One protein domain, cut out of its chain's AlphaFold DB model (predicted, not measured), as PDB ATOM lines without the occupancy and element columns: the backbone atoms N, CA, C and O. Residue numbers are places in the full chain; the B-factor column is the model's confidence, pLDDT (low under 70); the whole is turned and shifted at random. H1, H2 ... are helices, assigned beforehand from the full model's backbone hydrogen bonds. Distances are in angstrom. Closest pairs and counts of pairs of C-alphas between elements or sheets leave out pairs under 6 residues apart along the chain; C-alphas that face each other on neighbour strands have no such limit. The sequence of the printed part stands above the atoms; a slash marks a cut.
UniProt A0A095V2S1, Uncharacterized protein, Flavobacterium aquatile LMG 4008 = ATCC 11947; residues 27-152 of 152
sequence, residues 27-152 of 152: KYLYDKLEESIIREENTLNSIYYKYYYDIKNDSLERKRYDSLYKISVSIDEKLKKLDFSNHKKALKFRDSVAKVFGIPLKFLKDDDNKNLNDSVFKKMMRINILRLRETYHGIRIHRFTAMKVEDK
ATOM      1  N   LYS A  27     113.042 217.655 180.876       75.44
ATOM      2  CA  LYS A  27     112.481 217.436 182.213       75.44
ATOM      3  C   LYS A  27     113.291 216.397 182.982       75.44
ATOM      4  O   LYS A  27     113.728 216.667 184.098       75.44
ATOM      5  N   TYR A  28     113.616 215.277 182.338       76.50
ATOM      6  CA  TYR A  28     114.481 214.252 182.918       76.50
ATOM      7  C   TYR A  28     115.859 214.803 183.321       76.50
ATOM      8  O   TYR A  28     116.320 214.580 184.444       76.50
ATOM      9  N   LEU A  29     116.519 215.554 182.430       76.25
ATOM     10  CA  LEU A  29     117.815 216.169 182.731       76.25
ATOM     11  C   LEU A  29     117.706 217.153 183.904       76.25
ATOM     12  O   LEU A  29     118.551 217.156 184.800       76.25
ATOM     13  N   TYR A  30     116.665 217.982 183.905       79.88
ATOM     14  CA  TYR A  30     116.409 218.962 184.952       79.88
ATOM     15  C   TYR A  30     116.231 218.305 186.326       79.88
ATOM     16  O   TYR A  30     116.856 218.745 187.297       79.88
ATOM     17  N   ASP A  31     115.445 217.231 186.394       81.38
ATOM     18  CA  ASP A  31     115.186 216.481 187.623       81.38
ATOM     19  C   ASP A  31     116.457 215.795 188.131       81.38
ATOM     20  O   ASP A  31     116.789 215.883 189.314       81.38
ATOM     21  N   LYS A  32     117.256 215.202 187.234       84.81
ATOM     22  CA  LYS A  32     118.544 214.593 187.608       84.81
ATOM     23  C   LYS A  32     119.554 215.604 188.137       84.81
ATOM     24  O   LYS A  32     120.317 215.299 189.062       84.81
ATOM     25  N   LEU A  33     119.566 216.813 187.582       86.25
ATOM     26  CA  LEU A  33     120.382 217.903 188.106       86.25
ATOM     27  C   LEU A  33     119.893 218.348 189.491       86.25
ATOM     28  O   LEU A  33     120.722 218.624 190.354       86.25
ATOM     29  N   GLU A  34     118.581 218.378 189.731       87.88
ATOM     30  CA  GLU A  34     118.031 218.715 191.049       87.88
ATOM     31  C   GLU A  34     118.360 217.655 192.106       87.88
ATOM     32  O   GLU A  34     118.863 217.994 193.176       87.88
ATOM     33  N   GLU A  35     118.188 216.369 191.788       87.38
ATOM     34  CA  GLU A  35     118.618 215.264 192.656       87.38
ATOM     35  C   GLU A  35     120.110 215.370 193.009       87.38
ATOM     36  O   GLU A  35     120.518 215.118 194.147       87.38
ATOM     37  N   SER A  36     120.936 215.747 192.030       84.69
ATOM     38  CA  SER A  36     122.373 215.932 192.231       84.69
ATOM     39  C   SER A  36     122.656 217.105 193.167       84.69
ATOM     40  O   SER A  36     123.453 216.957 194.085       84.69
ATOM     41  N   ILE A  37     121.974 218.240 192.999       89.25
ATOM     42  CA  ILE A  37     122.101 219.396 193.899       89.25
ATOM     43  C   ILE A  37     121.772 218.997 195.341       89.25
ATOM     44  O   ILE A  37     122.573 219.259 196.235       89.25
ATOM     45  N   ILE A  38     120.637 218.325 195.558       88.25
ATOM     46  CA  ILE A  38     120.197 217.900 196.896       88.25
ATOM     47  C   ILE A  38     121.246 216.992 197.546       88.25
ATOM     48  O   ILE A  38     121.590 217.156 198.717       88.25
ATOM     49  N   ARG A  39     121.781 216.034 196.782       87.12
ATOM     50  CA  ARG A  39     122.822 215.120 197.262       87.12
ATOM     51  C   ARG A  39     124.074 215.873 197.704       87.12
ATOM     52  O   ARG A  39     124.557 215.646 198.807       87.12
ATOM     53  N   GLU A  40     124.573 216.762 196.856       84.62
ATOM     54  CA  GLU A  40     125.797 217.532 197.097       84.62
ATOM     55  C   GLU A  40     125.634 218.475 198.307       84.62
ATOM     56  O   GLU A  40     126.533 218.589 199.142       84.62
ATOM     57  N   GLU A  41     124.458 219.091 198.480       87.25
ATOM     58  CA  GLU A  41     124.137 219.901 199.665       87.25
ATOM     59  C   GLU A  41     124.119 219.073 200.952       87.25
ATOM     60  O   GLU A  41     124.689 219.487 201.966       87.25
ATOM     61  N   ASN A  42     123.514 217.885 200.914       86.38
ATOM     62  CA  ASN A  42     123.484 216.980 202.060       86.38
ATOM     63  C   ASN A  42     124.888 216.500 202.446       86.38
ATOM     64  O   ASN A  42     125.225 216.501 203.633       86.38
ATOM     65  N   THR A  43     125.728 216.149 201.468       83.94
ATOM     66  CA  THR A  43     127.129 215.770 201.703       83.94
ATOM     67  C   THR A  43     127.900 216.906 202.370       83.94
ATOM     68  O   THR A  43     128.531 216.704 203.409       83.94
ATOM     69  N   LEU A  44     127.797 218.120 201.824       82.81
ATOM     70  CA  LEU A  44     128.483 219.296 202.352       82.81
ATOM     71  C   LEU A  44     128.065 219.608 203.796       82.81
ATOM     72  O   LEU A  44     128.914 219.859 204.653       82.81
ATOM     73  N   ASN A  45     126.760 219.559 204.076       84.25
ATOM     74  CA  ASN A  45     126.225 219.765 205.419       84.25
ATOM     75  C   ASN A  45     126.690 218.667 206.384       84.25
ATOM     76  O   ASN A  45     127.064 218.964 207.517       84.25
ATOM     77  N   SER A  46     126.714 217.407 205.941       84.19
ATOM     78  CA  SER A  46     127.190 216.281 206.749       84.19
ATOM     79  C   SER A  46     128.662 216.440 207.138       84.19
ATOM     80  O   SER A  46     128.991 216.348 208.322       84.19
ATOM     81  N   ILE A  47     129.530 216.766 206.169       80.50
ATOM     82  CA  ILE A  47     130.946 217.086 206.416       80.50
ATOM     83  C   ILE A  47     131.049 218.212 207.444       80.50
ATOM     84  O   ILE A  47     131.848 218.121 208.380       80.50
ATOM     85  N   TYR A  48     130.204 219.238 207.302       82.31
ATOM     86  CA  TYR A  48     130.222 220.378 208.199       82.31
ATOM     87  C   TYR A  48     129.902 220.019 209.644       82.31
ATOM     88  O   TYR A  48     130.707 220.298 210.535       82.31
ATOM     89  N   TYR A  49     128.754 219.386 209.876       83.44
ATOM     90  CA  TYR A  49     128.317 219.044 211.223       83.44
ATOM     91  C   TYR A  49     129.236 218.024 211.884       83.44
ATOM     92  O   TYR A  49     129.543 218.166 213.068       83.44
ATOM     93  N   LYS A  50     129.709 217.032 211.120       86.06
ATOM     94  CA  LYS A  50     130.624 216.010 211.630       86.06
ATOM     95  C   LYS A  50     131.919 216.641 212.131       86.06
ATOM     96  O   LYS A  50     132.253 216.487 213.302       86.06
ATOM     97  N   TYR A  51     132.606 217.408 211.283       84.88
ATOM     98  CA  TYR A  51     133.883 217.995 211.676       84.88
ATOM     99  C   TYR A  51     133.724 219.005 212.814       84.88
ATOM    100  O   TYR A  51     134.516 218.998 213.752       84.88
ATOM    101  N   TYR A  52     132.670 219.826 212.781       86.50
ATOM    102  CA  TYR A  52     132.378 220.768 213.862       86.50
ATOM    103  C   TYR A  52     132.188 220.059 215.214       86.50
ATOM    104  O   TYR A  52     132.659 220.547 216.243       86.50
ATOM    105  N   TYR A  53     131.526 218.897 215.219       87.94
ATOM    106  CA  TYR A  53     131.362 218.080 216.420       87.94
ATOM    107  C   TYR A  53     132.695 217.501 216.912       87.94
ATOM    108  O   TYR A  53     132.963 217.542 218.114       87.94
ATOM    109  N   ASP A  54     133.545 217.019 216.003       88.38
ATOM    110  CA  ASP A  54     134.857 216.448 216.335       88.38
ATOM    111  C   ASP A  54     135.772 217.483 217.012       88.38
ATOM    112  O   ASP A  54     136.472 217.179 217.980       88.38
ATOM    113  N   ILE A  55     135.714 218.740 216.564       89.31
ATOM    114  CA  ILE A  55     136.520 219.844 217.108       89.31
ATOM    115  C   ILE A  55     135.808 220.640 218.210       89.31
ATOM    116  O   ILE A  55     136.316 221.675 218.640       89.31
ATOM    117  N   LYS A  56     134.632 220.206 218.692       87.94
ATOM    118  CA  LYS A  56     133.753 221.022 219.558       87.94
ATOM    119  C   LYS A  56     134.417 221.556 220.832       87.94
ATOM    120  O   LYS A  56     133.988 222.582 221.349       87.94
ATOM    121  N   ASN A  57     135.451 220.883 221.332       91.69
ATOM    122  CA  ASN A  57     136.180 221.281 222.539       91.69
ATOM    123  C   ASN A  57     137.478 222.050 222.236       91.69
ATOM    124  O   ASN A  57     138.054 222.657 223.135       91.69
ATOM    125  N   ASP A  58     137.915 222.099 220.977       89.69
ATOM    126  CA  ASP A  58     139.104 222.829 220.544       89.69
ATOM    127  C   ASP A  58     138.697 224.224 220.036       89.69
ATOM    128  O   ASP A  58     138.099 224.402 218.974       89.69
ATOM    129  N   SER A  59     138.953 225.258 220.842       90.06
ATOM    130  CA  SER A  59     138.579 226.637 220.486       90.06
ATOM    131  C   SER A  59     139.357 227.193 219.288       90.06
ATOM    132  O   SER A  59     138.833 228.032 218.553       90.06
ATOM    133  N   LEU A  60     140.593 226.735 219.082       89.31
ATOM    134  CA  LEU A  60     141.467 227.235 218.031       89.31
ATOM    135  C   LEU A  60     141.096 226.601 216.690       89.31
ATOM    136  O   LEU A  60     140.943 227.318 215.699       89.31
ATOM    137  N   GLU A  61     140.862 225.290 216.676       87.12
ATOM    138  CA  GLU A  61     140.345 224.590 215.497       87.12
ATOM    139  C   GLU A  61     138.959 225.093 215.102       87.12
ATOM    140  O   GLU A  61     138.730 225.353 213.923       87.12
ATOM    141  N   ARG A  62     138.056 225.343 216.062       88.56
ATOM    142  CA  ARG A  62     136.744 225.942 215.757       88.56
ATOM    143  C   ARG A  62     136.865 227.295 215.070       88.56
ATOM    144  O   ARG A  62     136.275 227.488 214.015       88.56
ATOM    145  N   LYS A  63     137.686 228.210 215.601       89.75
ATOM    146  CA  LYS A  63     137.905 229.527 214.976       89.75
ATOM    147  C   LYS A  63     138.444 229.411 213.551       89.75
ATOM    148  O   LYS A  63     138.029 230.165 212.668       89.75
ATOM    149  N   ARG A  64     139.376 228.480 213.319       86.88
ATOM    150  CA  ARG A  64     139.903 228.195 211.977       86.88
ATOM    151  C   ARG A  64     138.800 227.666 211.069       86.88
ATOM    152  O   ARG A  64     138.633 228.172 209.963       86.88
ATOM    153  N   TYR A  65     138.027 226.702 211.548       87.88
ATOM    154  CA  TYR A  65     136.954 226.088 210.786       87.88
ATOM    155  C   TYR A  65     135.840 227.079 210.422       87.88
ATOM    156  O   TYR A  65     135.446 227.159 209.258       87.88
ATOM    157  N   ASP A  66     135.432 227.935 211.359       88.81
ATOM    158  CA  ASP A  66     134.479 229.021 211.115       88.81
ATOM    159  C   ASP A  66     134.981 229.984 210.032       88.81
ATOM    160  O   ASP A  66     134.208 230.455 209.195       88.81
ATOM    161  N   SER A  67     136.285 230.281 210.014       89.50
ATOM    162  CA  SER A  67     136.890 231.115 208.973       89.50
ATOM    163  C   SER A  67     136.786 230.459 207.591       89.50
ATOM    164  O   SER A  67     136.366 231.114 206.633       89.50
ATOM    165  N   LEU A  68     137.079 229.158 207.488       88.56
ATOM    166  CA  LEU A  68     136.919 228.397 206.242       88.56
ATOM    167  C   LEU A  68     135.454 228.381 205.783       88.56
ATOM    168  O   LEU A  68     135.166 228.591 204.600       88.56
ATOM    169  N   TYR A  69     134.525 228.183 206.719       89.31
ATOM    170  CA  TYR A  69     133.094 228.176 206.444       89.31
ATOM    171  C   TYR A  69     132.588 229.532 205.942       89.31
ATOM    172  O   TYR A  69     131.874 229.576 204.940       89.31
ATOM    173  N   LYS A  70     133.034 230.646 206.538       91.75
ATOM    174  CA  LYS A  70     132.694 232.007 206.079       91.75
ATOM    175  C   LYS A  70     133.082 232.253 204.620       91.75
ATOM    176  O   LYS A  70     132.300 232.844 203.876       91.75
ATOM    177  N   ILE A  71     134.249 231.771 204.185       91.50
ATOM    178  CA  ILE A  71     134.678 231.880 202.780       91.50
ATOM    179  C   ILE A  71     133.700 231.121 201.871       91.50
ATOM    180  O   ILE A  71     133.230 231.658 200.867       91.50
ATOM    181  N   SER A  72     133.353 229.889 202.251       90.75
ATOM    182  CA  SER A  72     132.394 229.047 201.528       90.75
ATOM    183  C   SER A  72     130.999 229.685 201.439       90.75
ATOM    184  O   SER A  72     130.404 229.692 200.363       90.75
ATOM    185  N   VAL A  73     130.487 230.254 202.537       90.75
ATOM    186  CA  VAL A  73     129.189 230.953 202.566       90.75
ATOM    187  C   VAL A  73     129.205 232.193 201.671       90.75
ATOM    188  O   VAL A  73     128.286 232.385 200.881       90.75
ATOM    189  N   SER A  74     130.276 232.990 201.703       94.88
ATOM    190  CA  SER A  74     130.398 234.173 200.838       94.88
ATOM    191  C   SER A  74     130.329 233.823 199.344       94.88
ATOM    192  O   SER A  74     129.780 234.579 198.542       94.88
ATOM    193  N   ILE A  75     130.868 232.668 198.947       95.06
ATOM    194  CA  ILE A  75     130.779 232.182 197.565       95.06
ATOM    195  C   ILE A  75     129.345 231.775 197.208       95.06
ATOM    196  O   ILE A  75     128.883 232.119 196.120       95.06
ATOM    197  N   ASP A  76     128.634 231.106 198.114       92.25
ATOM    198  CA  ASP A  76     127.225 230.736 197.926       92.25
ATOM    199  C   ASP A  76     126.328 231.971 197.738       92.25
ATOM    200  O   ASP A  76     125.506 232.035 196.822       92.25
ATOM    201  N   GLU A  77     126.549 233.010 198.543       95.00
ATOM    202  CA  GLU A  77     125.841 234.287 198.418       95.00
ATOM    203  C   GLU A  77     126.113 234.981 197.080       95.00
ATOM    204  O   GLU A  77     125.197 235.542 196.472       95.00
ATOM    205  N   LYS A  78     127.361 234.940 196.596       95.25
ATOM    206  CA  LYS A  78     127.722 235.487 195.280       95.25
ATOM    207  C   LYS A  78     127.077 234.695 194.147       95.25
ATOM    208  O   LYS A  78     126.590 235.305 193.201       95.25
ATOM    209  N   LEU A  79     127.026 233.366 194.259       94.44
ATOM    210  CA  LEU A  79     126.378 232.499 193.275       94.44
ATOM    211  C   LEU A  79     124.876 232.800 193.155       94.44
ATOM    212  O   LEU A  79     124.363 232.891 192.045       94.44
ATOM    213  N   LYS A  80     124.177 233.008 194.280       92.50
ATOM    214  CA  LYS A  80     122.738 233.346 194.288       92.50
ATOM    215  C   LYS A  80     122.417 234.649 193.554       92.50
ATOM    216  O   LYS A  80     121.322 234.786 193.018       92.50
ATOM    217  N   LYS A  81     123.363 235.591 193.531       92.94
ATOM    218  CA  LYS A  81     123.241 236.907 192.878       92.94
ATOM    219  C   LYS A  81     123.810 236.931 191.455       92.94
ATOM    220  O   LYS A  81     123.829 237.985 190.823       92.94
ATOM    221  N   LEU A  82     124.337 235.808 190.974       93.19
ATOM    222  CA  LEU A  82     124.968 235.722 189.669       93.19
ATOM    223  C   LEU A  82     123.906 235.719 188.567       93.19
ATOM    224  O   LEU A  82     122.916 234.996 188.640       93.19
ATOM    225  N   ASP A  83     124.141 236.519 187.535       90.94
ATOM    226  CA  ASP A  83     123.340 236.499 186.317       90.94
ATOM    227  C   ASP A  83     123.792 235.337 185.423       90.94
ATOM    228  O   ASP A  83     124.936 235.311 184.958       90.94
ATOM    229  N   PHE A  84     122.894 234.371 185.222       89.56
ATOM    230  CA  PHE A  84     123.153 233.161 184.444       89.56
ATOM    231  C   PHE A  84     122.835 233.309 182.961       89.56
ATOM    232  O   PHE A  84     123.294 232.462 182.209       89.56
ATOM    233  N   SER A  85     122.164 234.384 182.529       87.69
ATOM    234  CA  SER A  85     121.984 234.667 181.094       87.69
ATOM    235  C   SER A  85     123.324 234.967 180.407       87.69
ATOM    236  O   SER A  85     123.519 234.748 179.213       87.69
ATOM    237  N   ASN A  86     124.319 235.408 181.186       90.56
ATOM    238  CA  ASN A  86     125.688 235.597 180.730       90.56
ATOM    239  C   ASN A  86     126.577 234.397 181.098       90.56
ATOM    240  O   ASN A  86     127.338 234.429 182.074       90.56
ATOM    241  N   HIS A  87     126.540 233.354 180.265       88.56
ATOM    242  CA  HIS A  87     127.287 232.106 180.477       88.56
ATOM    243  C   HIS A  87     128.787 232.346 180.694       88.56
ATOM    244  O   HIS A  87     129.395 231.797 181.613       88.56
ATOM    245  N   LYS A  88     129.392 233.240 179.903       88.19
ATOM    246  CA  LYS A  88     130.821 233.572 180.000       88.19
ATOM    247  C   LYS A  88     131.184 234.165 181.361       88.19
ATOM    248  O   LYS A  88     132.217 233.818 181.934       88.19
ATOM    249  N   LYS A  89     130.362 235.079 181.886       90.94
ATOM    250  CA  LYS A  89     130.578 235.676 183.210       90.94
ATOM    251  C   LYS A  89     130.424 234.628 184.309       90.94
ATOM    252  O   LYS A  89     131.224 234.617 185.245       90.94
ATOM    253  N   ALA A  90     129.450 233.734 184.173       91.62
ATOM    254  CA  ALA A  90     129.233 232.673 185.142       91.62
ATOM    255  C   ALA A  90     130.381 231.649 185.172       91.62
ATOM    256  O   ALA A  90     130.869 231.313 186.251       91.62
ATOM    257  N   LEU A  91     130.891 231.230 184.012       89.75
ATOM    258  CA  LEU A  91     132.060 230.346 183.914       89.75
ATOM    259  C   LEU A  91     133.309 230.985 184.538       89.75
ATOM    260  O   LEU A  91     133.964 230.368 185.377       89.75
ATOM    261  N   LYS A  92     133.570 232.266 184.242       90.31
ATOM    262  CA  LYS A  92     134.653 233.026 184.893       90.31
ATOM    263  C   LYS A  92     134.509 233.070 186.413       90.31
ATOM    264  O   LYS A  92     135.510 232.990 187.124       90.31
ATOM    265  N   PHE A  93     133.283 233.198 186.924       93.94
ATOM    266  CA  PHE A  93     133.030 233.130 188.362       93.94
ATOM    267  C   PHE A  93     133.423 231.760 188.933       93.94
ATOM    268  O   PHE A  93     134.194 231.720 189.891       93.94
ATOM    269  N   ARG A  94     132.990 230.648 188.323       91.56
ATOM    270  CA  ARG A  94     133.412 229.290 188.730       91.56
ATOM    271  C   ARG A  94     134.929 229.144 188.762       91.56
ATOM    272  O   ARG A  94     135.469 228.646 189.747       91.56
ATOM    273  N   ASP A  95     135.614 229.615 187.728       89.81
ATOM    274  CA  ASP A  95     137.069 229.484 187.647       89.81
ATOM    275  C   ASP A  95     137.771 230.316 188.724       89.81
ATOM    276  O   ASP A  95     138.731 229.869 189.356       89.81
ATOM    277  N   SER A  96     137.234 231.506 189.011       92.00
ATOM    278  CA  SER A  96     137.712 232.336 190.115       92.00
ATOM    279  C   SER A  96     137.513 231.666 191.478       92.00
ATOM    280  O   SER A  96     138.409 231.734 192.315       92.00
ATOM    281  N   VAL A  97     136.389 230.971 191.692       93.88
ATOM    282  CA  VAL A  97     136.106 230.242 192.938       93.88
ATOM    283  C   VAL A  97     137.127 229.133 193.153       93.88
ATOM    284  O   VAL A  97     137.707 229.027 194.231       93.88
ATOM    285  N   ALA A  98     137.406 228.338 192.125       91.06
ATOM    286  CA  ALA A  98     138.393 227.276 192.240       91.06
ATOM    287  C   ALA A  98     139.801 227.808 192.519       91.06
ATOM    288  O   ALA A  98     140.518 227.252 193.350       91.06
ATOM    289  N   LYS A  99     140.170 228.932 191.890       90.31
ATOM    290  CA  LYS A  99     141.423 229.633 192.185       90.31
ATOM    291  C   LYS A  99     141.476 230.110 193.638       90.31
ATOM    292  O   LYS A  99     142.496 229.907 194.289       90.31
ATOM    293  N   VAL A 100     140.392 230.693 194.160       90.88
ATOM    294  CA  VAL A 100     140.278 231.098 195.577       90.88
ATOM    295  C   VAL A 100     140.467 229.901 196.509       90.88
ATOM    296  O   VAL A 100     141.133 230.017 197.535       90.88
ATOM    297  N   PHE A 101     139.939 228.737 196.140       90.25
ATOM    298  CA  PHE A 101     140.107 227.507 196.912       90.25
ATOM    299  C   PHE A 101     141.451 226.801 196.700       90.25
ATOM    300  O   PHE A 101     141.768 225.879 197.453       90.25
ATOM    301  N   GLY A 102     142.262 227.235 195.730       87.38
ATOM    302  CA  GLY A 102     143.509 226.566 195.364       87.38
ATOM    303  C   GLY A 102     143.289 225.172 194.770       87.38
ATOM    304  O   GLY A 102     144.154 224.311 194.907       87.38
ATOM    305  N   ILE A 103     142.129 224.935 194.150       85.50
ATOM    306  CA  ILE A 103     141.779 223.657 193.525       85.50
ATOM    307  C   ILE A 103     142.181 223.725 192.045       85.50
ATOM    308  O   ILE A 103     141.678 224.595 191.326       85.50
ATOM    309  N   PRO A 104     143.077 222.844 191.564       74.19
ATOM    310  CA  PRO A 104     143.449 222.812 190.158       74.19
ATOM    311  C   PRO A 104     142.238 222.420 189.312       74.19
ATOM    312  O   PRO A 104     141.590 221.404 189.561       74.19
ATOM    313  N   LEU A 105     141.933 223.231 188.301       66.62
ATOM    314  CA  LEU A 105     140.781 222.997 187.446       66.62
ATOM    315  C   LEU A 105     141.114 222.205 186.194       66.62
ATOM    316  O   LEU A 105     141.938 222.612 185.381       66.62
ATOM    317  N   LYS A 106     140.345 221.136 185.998       63.53
ATOM    318  CA  LYS A 106     139.976 220.618 184.681       63.53
ATOM    319  C   LYS A 106     138.451 220.593 184.599       63.53
ATOM    320  O   LYS A 106     137.838 219.553 184.812       63.53
ATOM    321  N   PHE A 107     137.829 221.743 184.361       62.56
ATOM    322  CA  PHE A 107     136.412 221.762 183.993       62.56
ATOM    323  C   PHE A 107     136.239 221.620 182.479       62.56
ATOM    324  O   PHE A 107     137.176 221.873 181.720       62.56
ATOM    325  N   LEU A 108     135.035 221.200 182.074       56.72
ATOM    326  CA  LEU A 108     134.586 221.103 180.682       56.72
ATOM    327  C   LEU A 108     134.903 222.389 179.907       56.72
ATOM    328  O   LEU A 108     134.855 223.486 180.478       56.72
ATOM    329  N   LYS A 109     135.239 222.240 178.621       61.19
ATOM    330  CA  LYS A 109     135.631 223.364 177.764       61.19
ATOM    331  C   LYS A 109     134.457 224.337 177.643       61.19
ATOM    332  O   LYS A 109     133.299 223.930 177.655       61.19
ATOM    333  N   ASP A 110     134.754 225.627 177.499       63.97
ATOM    334  CA  ASP A 110     133.738 226.682 177.355       63.97
ATOM    335  C   ASP A 110     132.726 226.392 176.229       63.97
ATOM    336  O   ASP A 110     131.571 226.806 176.318       63.97
ATOM    337  N   ASP A 111     133.144 225.650 175.199       61.91
ATOM    338  CA  ASP A 111     132.315 225.280 174.050       61.91
ATOM    339  C   ASP A 111     131.174 224.309 174.392       61.91
ATOM    340  O   ASP A 111     130.100 224.430 173.804       61.91
ATOM    341  N   ASP A 112     131.340 223.441 175.397       63.38
ATOM    342  CA  ASP A 112     130.318 222.460 175.803       63.38
ATOM    343  C   ASP A 112     129.083 223.136 176.441       63.38
ATOM    344  O   ASP A 112     128.018 222.537 176.564       63.38
ATOM    345  N   ASN A 113     129.212 224.411 176.832       66.81
ATOM    346  CA  ASN A 113     128.202 225.154 177.590       66.81
ATOM    347  C   ASN A 113     127.489 226.243 176.775       66.81
ATOM    348  O   ASN A 113     126.607 226.920 177.307       66.81
ATOM    349  N   LYS A 114     127.882 226.458 175.511       64.12
ATOM    350  CA  LYS A 114     127.349 227.551 174.673       64.12
ATOM    351  C   LYS A 114     125.888 227.358 174.268       64.12
ATOM    352  O   LYS A 114     125.204 228.350 174.052       64.12
ATOM    353  N   ASN A 115     125.430 226.109 174.196       71.50
ATOM    354  CA  ASN A 115     124.101 225.760 173.686       71.50
ATOM    355  C   ASN A 115     123.126 225.307 174.783       71.50
ATOM    356  O   ASN A 115     122.015 224.881 174.479       71.50
ATOM    357  N   LEU A 116     123.531 225.353 176.056       77.56
ATOM    358  CA  LEU A 116     122.633 225.026 177.160       77.56
ATOM    359  C   LEU A 116     121.634 226.164 177.365       77.56
ATOM    360  O   LEU A 116     121.996 227.329 177.236       77.56
ATOM    361  N   ASN A 117     120.395 225.841 177.737       84.62
ATOM    362  CA  ASN A 117     119.483 226.873 178.216       84.62
ATOM    363  C   ASN A 117     119.931 227.389 179.598       84.62
ATOM    364  O   ASN A 117     120.571 226.664 180.370       84.62
ATOM    365  N   ASP A 118     119.544 228.618 179.932       84.88
ATOM    366  CA  ASP A 118     119.944 229.296 181.170       84.88
ATOM    367  C   ASP A 118     119.593 228.500 182.438       84.88
ATOM    368  O   ASP A 118     120.320 228.532 183.432       84.88
ATOM    369  N   SER A 119     118.478 227.766 182.420       84.81
ATOM    370  CA  SER A 119     117.967 227.018 183.574       84.81
ATOM    371  C   SER A 119     118.829 225.790 183.895       84.81
ATOM    372  O   SER A 119     119.264 225.589 185.035       84.81
ATOM    373  N   VAL A 120     119.148 225.003 182.867       84.88
ATOM    374  CA  VAL A 120     120.048 223.846 182.923       84.88
ATOM    375  C   VAL A 120     121.460 224.313 183.250       84.88
ATOM    376  O   VAL A 120     122.097 223.776 184.160       84.88
ATOM    377  N   PHE A 121     121.925 225.367 182.575       87.94
ATOM    378  CA  PHE A 121     123.231 225.962 182.822       87.94
ATOM    379  C   PHE A 121     123.375 226.425 184.278       87.94
ATOM    380  O   PHE A 121     124.358 226.087 184.943       87.94
ATOM    381  N   LYS A 122     122.365 227.109 184.828       90.75
ATOM    382  CA  LYS A 122     122.328 227.528 186.235       90.75
ATOM    383  C   LYS A 122     122.461 226.354 187.203       90.75
ATOM    384  O   LYS A 122     123.252 226.435 188.145       90.75
ATOM    385  N   LYS A 123     121.721 225.261 186.994       90.06
ATOM    386  CA  LYS A 123     121.824 224.076 187.861       90.06
ATOM    387  C   LYS A 123     123.189 223.411 187.770       90.06
ATOM    388  O   LYS A 123     123.795 223.122 188.799       90.06
ATOM    389  N   MET A 124     123.705 223.222 186.560       88.06
ATOM    390  CA  MET A 124     125.036 222.653 186.350       88.06
ATOM    391  C   MET A 124     126.118 223.509 187.027       88.06
ATOM    392  O   MET A 124     127.007 222.987 187.701       88.06
ATOM    393  N   MET A 125     126.014 224.835 186.925       90.69
ATOM    394  CA  MET A 125     126.894 225.759 187.636       90.69
ATOM    395  C   MET A 125     126.778 225.622 189.155       90.69
ATOM    396  O   MET A 125     127.804 225.611 189.837       90.69
ATOM    397  N   ARG A 126     125.564 225.458 189.695       92.12
ATOM    398  CA  ARG A 126     125.358 225.201 191.128       92.12
ATOM    399  C   ARG A 126     126.059 223.920 191.577       92.12
ATOM    400  O   ARG A 126     126.781 223.965 192.567       92.12
ATOM    401  N   ILE A 127     125.932 222.832 190.819       90.31
ATOM    402  CA  ILE A 127     126.632 221.566 191.098       90.31
ATOM    403  C   ILE A 127     128.151 221.771 191.099       90.31
ATOM    404  O   ILE A 127     128.828 221.357 192.036       90.31
ATOM    405  N   ASN A 128     128.695 222.464 190.096       90.12
ATOM    406  CA  ASN A 128     130.135 222.728 190.022       90.12
ATOM    407  C   ASN A 128     130.647 223.497 191.249       90.12
ATOM    408  O   ASN A 128     131.689 223.152 191.804       90.12
ATOM    409  N   ILE A 129     129.918 224.523 191.697       93.06
ATOM    410  CA  ILE A 129     130.297 225.282 192.895       93.06
ATOM    411  C   ILE A 129     130.162 224.437 194.167       93.06
ATOM    412  O   ILE A 129     131.031 224.533 195.034       93.06
ATOM    413  N   LEU A 130     129.124 223.603 194.288       91.00
ATOM    414  CA  LEU A 130     128.963 222.697 195.430       91.00
ATOM    415  C   LEU A 130     130.144 221.728 195.542       91.00
ATOM    416  O   LEU A 130     130.774 221.672 196.595       91.00
ATOM    417  N   ARG A 131     130.541 221.094 194.435       88.75
ATOM    418  CA  ARG A 131     131.708 220.195 194.386       88.75
ATOM    419  C   ARG A 131     133.018 220.889 194.739       88.75
ATOM    420  O   ARG A 131     133.859 220.327 195.440       88.75
ATOM    421  N   LEU A 132     133.206 222.129 194.279       91.31
ATOM    422  CA  LEU A 132     134.371 222.932 194.654       91.31
ATOM    423  C   LEU A 132     134.401 223.221 196.154       91.31
ATOM    424  O   LEU A 132     135.463 223.137 196.769       91.31
ATOM    425  N   ARG A 133     133.250 223.550 196.748       91.25
ATOM    426  CA  ARG A 133     133.130 223.781 198.191       91.25
ATOM    427  C   ARG A 133     133.402 222.499 198.971       91.25
ATOM    428  O   ARG A 133     134.176 222.546 199.919       91.25
ATOM    429  N   GLU A 134     132.820 221.377 198.561       88.44
ATOM    430  CA  GLU A 134     133.065 220.070 199.175       88.44
ATOM    431  C   GLU A 134     134.556 219.724 199.143       88.44
ATOM    432  O   GLU A 134     135.150 219.465 200.186       88.44
ATOM    433  N   THR A 135     135.185 219.825 197.971       87.38
ATOM    434  CA  THR A 135     136.619 219.563 197.792       87.38
ATOM    435  C   THR A 135     137.466 220.479 198.674       87.38
ATOM    436  O   THR A 135     138.404 220.028 199.328       87.38
ATOM    437  N   TYR A 136     137.134 221.771 198.727       90.38
ATOM    438  CA  TYR A 136     137.827 222.742 199.569       90.38
ATOM    439  C   TYR A 136     137.752 222.367 201.052       90.38
ATOM    440  O   TYR A 136     138.785 222.326 201.724       90.38
ATOM    441  N   HIS A 137     136.555 222.055 201.555       87.19
ATOM    442  CA  HIS A 137     136.372 221.627 202.942       87.19
ATOM    443  C   HIS A 137     137.068 220.298 203.208       87.19
ATOM    444  O   HIS A 137     137.805 220.201 204.183       87.19
ATOM    445  N   GLY A 138     136.932 219.317 202.316       84.56
ATOM    446  CA  GLY A 138     137.590 218.016 202.412       84.56
ATOM    447  C   GLY A 138     139.108 218.142 202.518       84.56
ATOM    448  O   GLY A 138     139.691 217.662 203.488       84.56
ATOM    449  N   ILE A 139     139.745 218.867 201.588       84.19
ATOM    450  CA  ILE A 139     141.196 219.112 201.602       84.19
ATOM    451  C   ILE A 139     141.606 219.808 202.894       84.19
ATOM    452  O   ILE A 139     142.580 219.400 203.519       84.19
ATOM    453  N   ARG A 140     140.904 220.872 203.298       83.44
ATOM    454  CA  ARG A 140     141.300 221.637 204.484       83.44
ATOM    455  C   ARG A 140     141.139 220.800 205.743       83.44
ATOM    456  O   ARG A 140     142.099 220.688 206.486       83.44
ATOM    457  N   ILE A 141     140.003 220.140 205.930       80.62
ATOM    458  CA  ILE A 141     139.753 219.260 207.075       80.62
ATOM    459  C   ILE A 141     140.797 218.134 207.140       80.62
ATOM    460  O   ILE A 141     141.472 217.977 208.151       80.62
ATOM    461  N   HIS A 142     140.985 217.375 206.057       69.62
ATOM    462  CA  HIS A 142     141.797 216.151 206.091       69.62
ATOM    463  C   HIS A 142     143.300 216.434 206.109       69.62
ATOM    464  O   HIS A 142     144.056 215.694 206.737       69.62
ATOM    465  N   ARG A 143     143.754 217.522 205.474       63.56
ATOM    466  CA  ARG A 143     145.167 217.920 205.502       63.56
ATOM    467  C   ARG A 143     145.615 218.328 206.906       63.56
ATOM    468  O   ARG A 143     146.755 218.059 207.265       63.56
ATOM    469  N   PHE A 144     144.728 218.919 207.711       57.78
ATOM    470  CA  PHE A 144     145.027 219.223 209.115       57.78
ATOM    471  C   PHE A 144     144.967 217.983 210.010       57.78
ATOM    472  O   PHE A 144     145.762 217.877 210.940       57.78
ATOM    473  N   THR A 145     144.088 217.021 209.718       57.41
ATOM    474  CA  THR A 145     144.064 215.744 210.447       57.41
ATOM    475  C   THR A 145     145.331 214.925 210.200       57.41
ATOM    476  O   THR A 145     145.893 214.402 211.154       57.41
ATOM    477  N   ALA A 146     145.817 214.850 208.956       56.41
ATOM    478  CA  ALA A 146     147.012 214.078 208.604       56.41
ATOM    479  C   ALA A 146     148.290 214.598 209.290       56.41
ATOM    480  O   ALA A 146     149.054 213.804 209.826       56.41
ATOM    481  N   MET A 147     148.473 215.922 209.365       53.69
ATOM    482  CA  MET A 147     149.619 216.532 210.063       53.69
ATOM    483  C   MET A 147     149.642 216.209 211.567       53.69
ATOM    484  O   MET A 147     150.707 216.088 212.150       53.69
ATOM    485  N   LYS A 148     148.480 216.004 212.204       52.84
ATOM    486  CA  LYS A 148     148.400 215.642 213.632       52.84
ATOM    487  C   LYS A 148     148.784 214.187 213.929       52.84
ATOM    488  O   LYS A 148     148.932 213.843 215.100       52.84
ATOM    489  N   VAL A 149     148.867 213.326 212.912       55.00
ATOM    490  CA  VAL A 149     149.253 211.914 213.076       55.00
ATOM    491  C   VAL A 149     150.773 211.746 213.018       55.00
ATOM    492  O   VAL A 149     151.283 210.843 213.665       55.00
ATOM    493  N   GLU A 150     151.490 212.617 212.303       45.78
ATOM    494  CA  GLU A 150     152.961 212.572 212.214       45.78
ATOM    495  C   GLU A 150     153.667 213.083 213.484       45.78
ATOM    496  O   GLU A 150     154.792 212.676 213.754       45.78
ATOM    497  N   ASP A 151     153.005 213.916 214.293       44.53
ATOM    498  CA  ASP A 151     153.562 214.487 215.532       44.53
ATOM    499  C   ASP A 151     153.340 213.603 216.790       44.53
ATOM    500  O   ASP A 151     153.425 214.096 217.920       44.53
ATOM    501  N   LYS A 152     153.019 212.311 216.629       40.78
ATOM    502  CA  LYS A 152     152.849 211.336 217.725       40.78
ATOM    503  C   LYS A 152     153.779 210.143 217.572       40.78
ATOM    504  O   LYS A 152     154.280 209.694 218.626       40.78
TER     505      LYS A 152
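What this domain is: This is residues 27 to 152 of the 152 residues of an uncharacterized protein of Flavobacterium aquatile LMG 4008 = ATCC 11947 (UniProt A0A095V2S1). Four helices run lengthwise in a rod-shaped bundle: the longest, H5, lies between H1 and H3, with H2 alongside running against the other three. Short H4 sits near one end; residues 145 to 152, the tail of the chain, stick out at the other. The printed part has 126 residues, with five named helices in the order H1 to H5 and no named strand: all helix. It is only just compact, close to loose, with a radius of gyration of the C-alphas of 16.5 A and spans of 54 by 26 by 24 A.

How they stand to each other: Begin at H1, residues 27 to 54, which touches H5, residues 118 to 150, at a shallow tilt of 24 degrees, the same way; their closest C-alphas, Leu 44 and Glu 134, are 5.6 A apart. Next comes H2, residues 59 to 80, which only just touches residues 126 to 137 of H5, with 3 pairs of C-alphas within 8 A, opposite ways; the closest, Ser 72 and Arg 133, are 6.3 A apart. H3, residues 87 to 101, touches H5, the same way at a shallow tilt of 6 degrees, closest at C-alphas 101 and 136, 5.9 A. H4, residues 110 to 113, only just touches H3, with 3 pairs within 8 A, closest at C-alphas 87 and 113, 7.6 A. H1 and H3 are apart. Every O i to N i+4 pair is within hydrogen-bond range in H1, H2 and H3, and 26 of 29 in H5; H4 is too short for one.

Where its parts are: Find C-alpha 27 at (112.481, 217.436, 182.213); H1 runs 40.8 A from there. H2 spans 31.3 A, H3 21.3 A. H5 runs 48.3 A to C-alpha 150 at (152.961, 212.572, 212.214).

The domain as a whole: The farthest C-alphas, Asn 115 and Lys 152, are 54.5 A apart. The printed part has no cut and no long link. Look for pLDDT under 70 at residues 105 to 114 and 142 to 152.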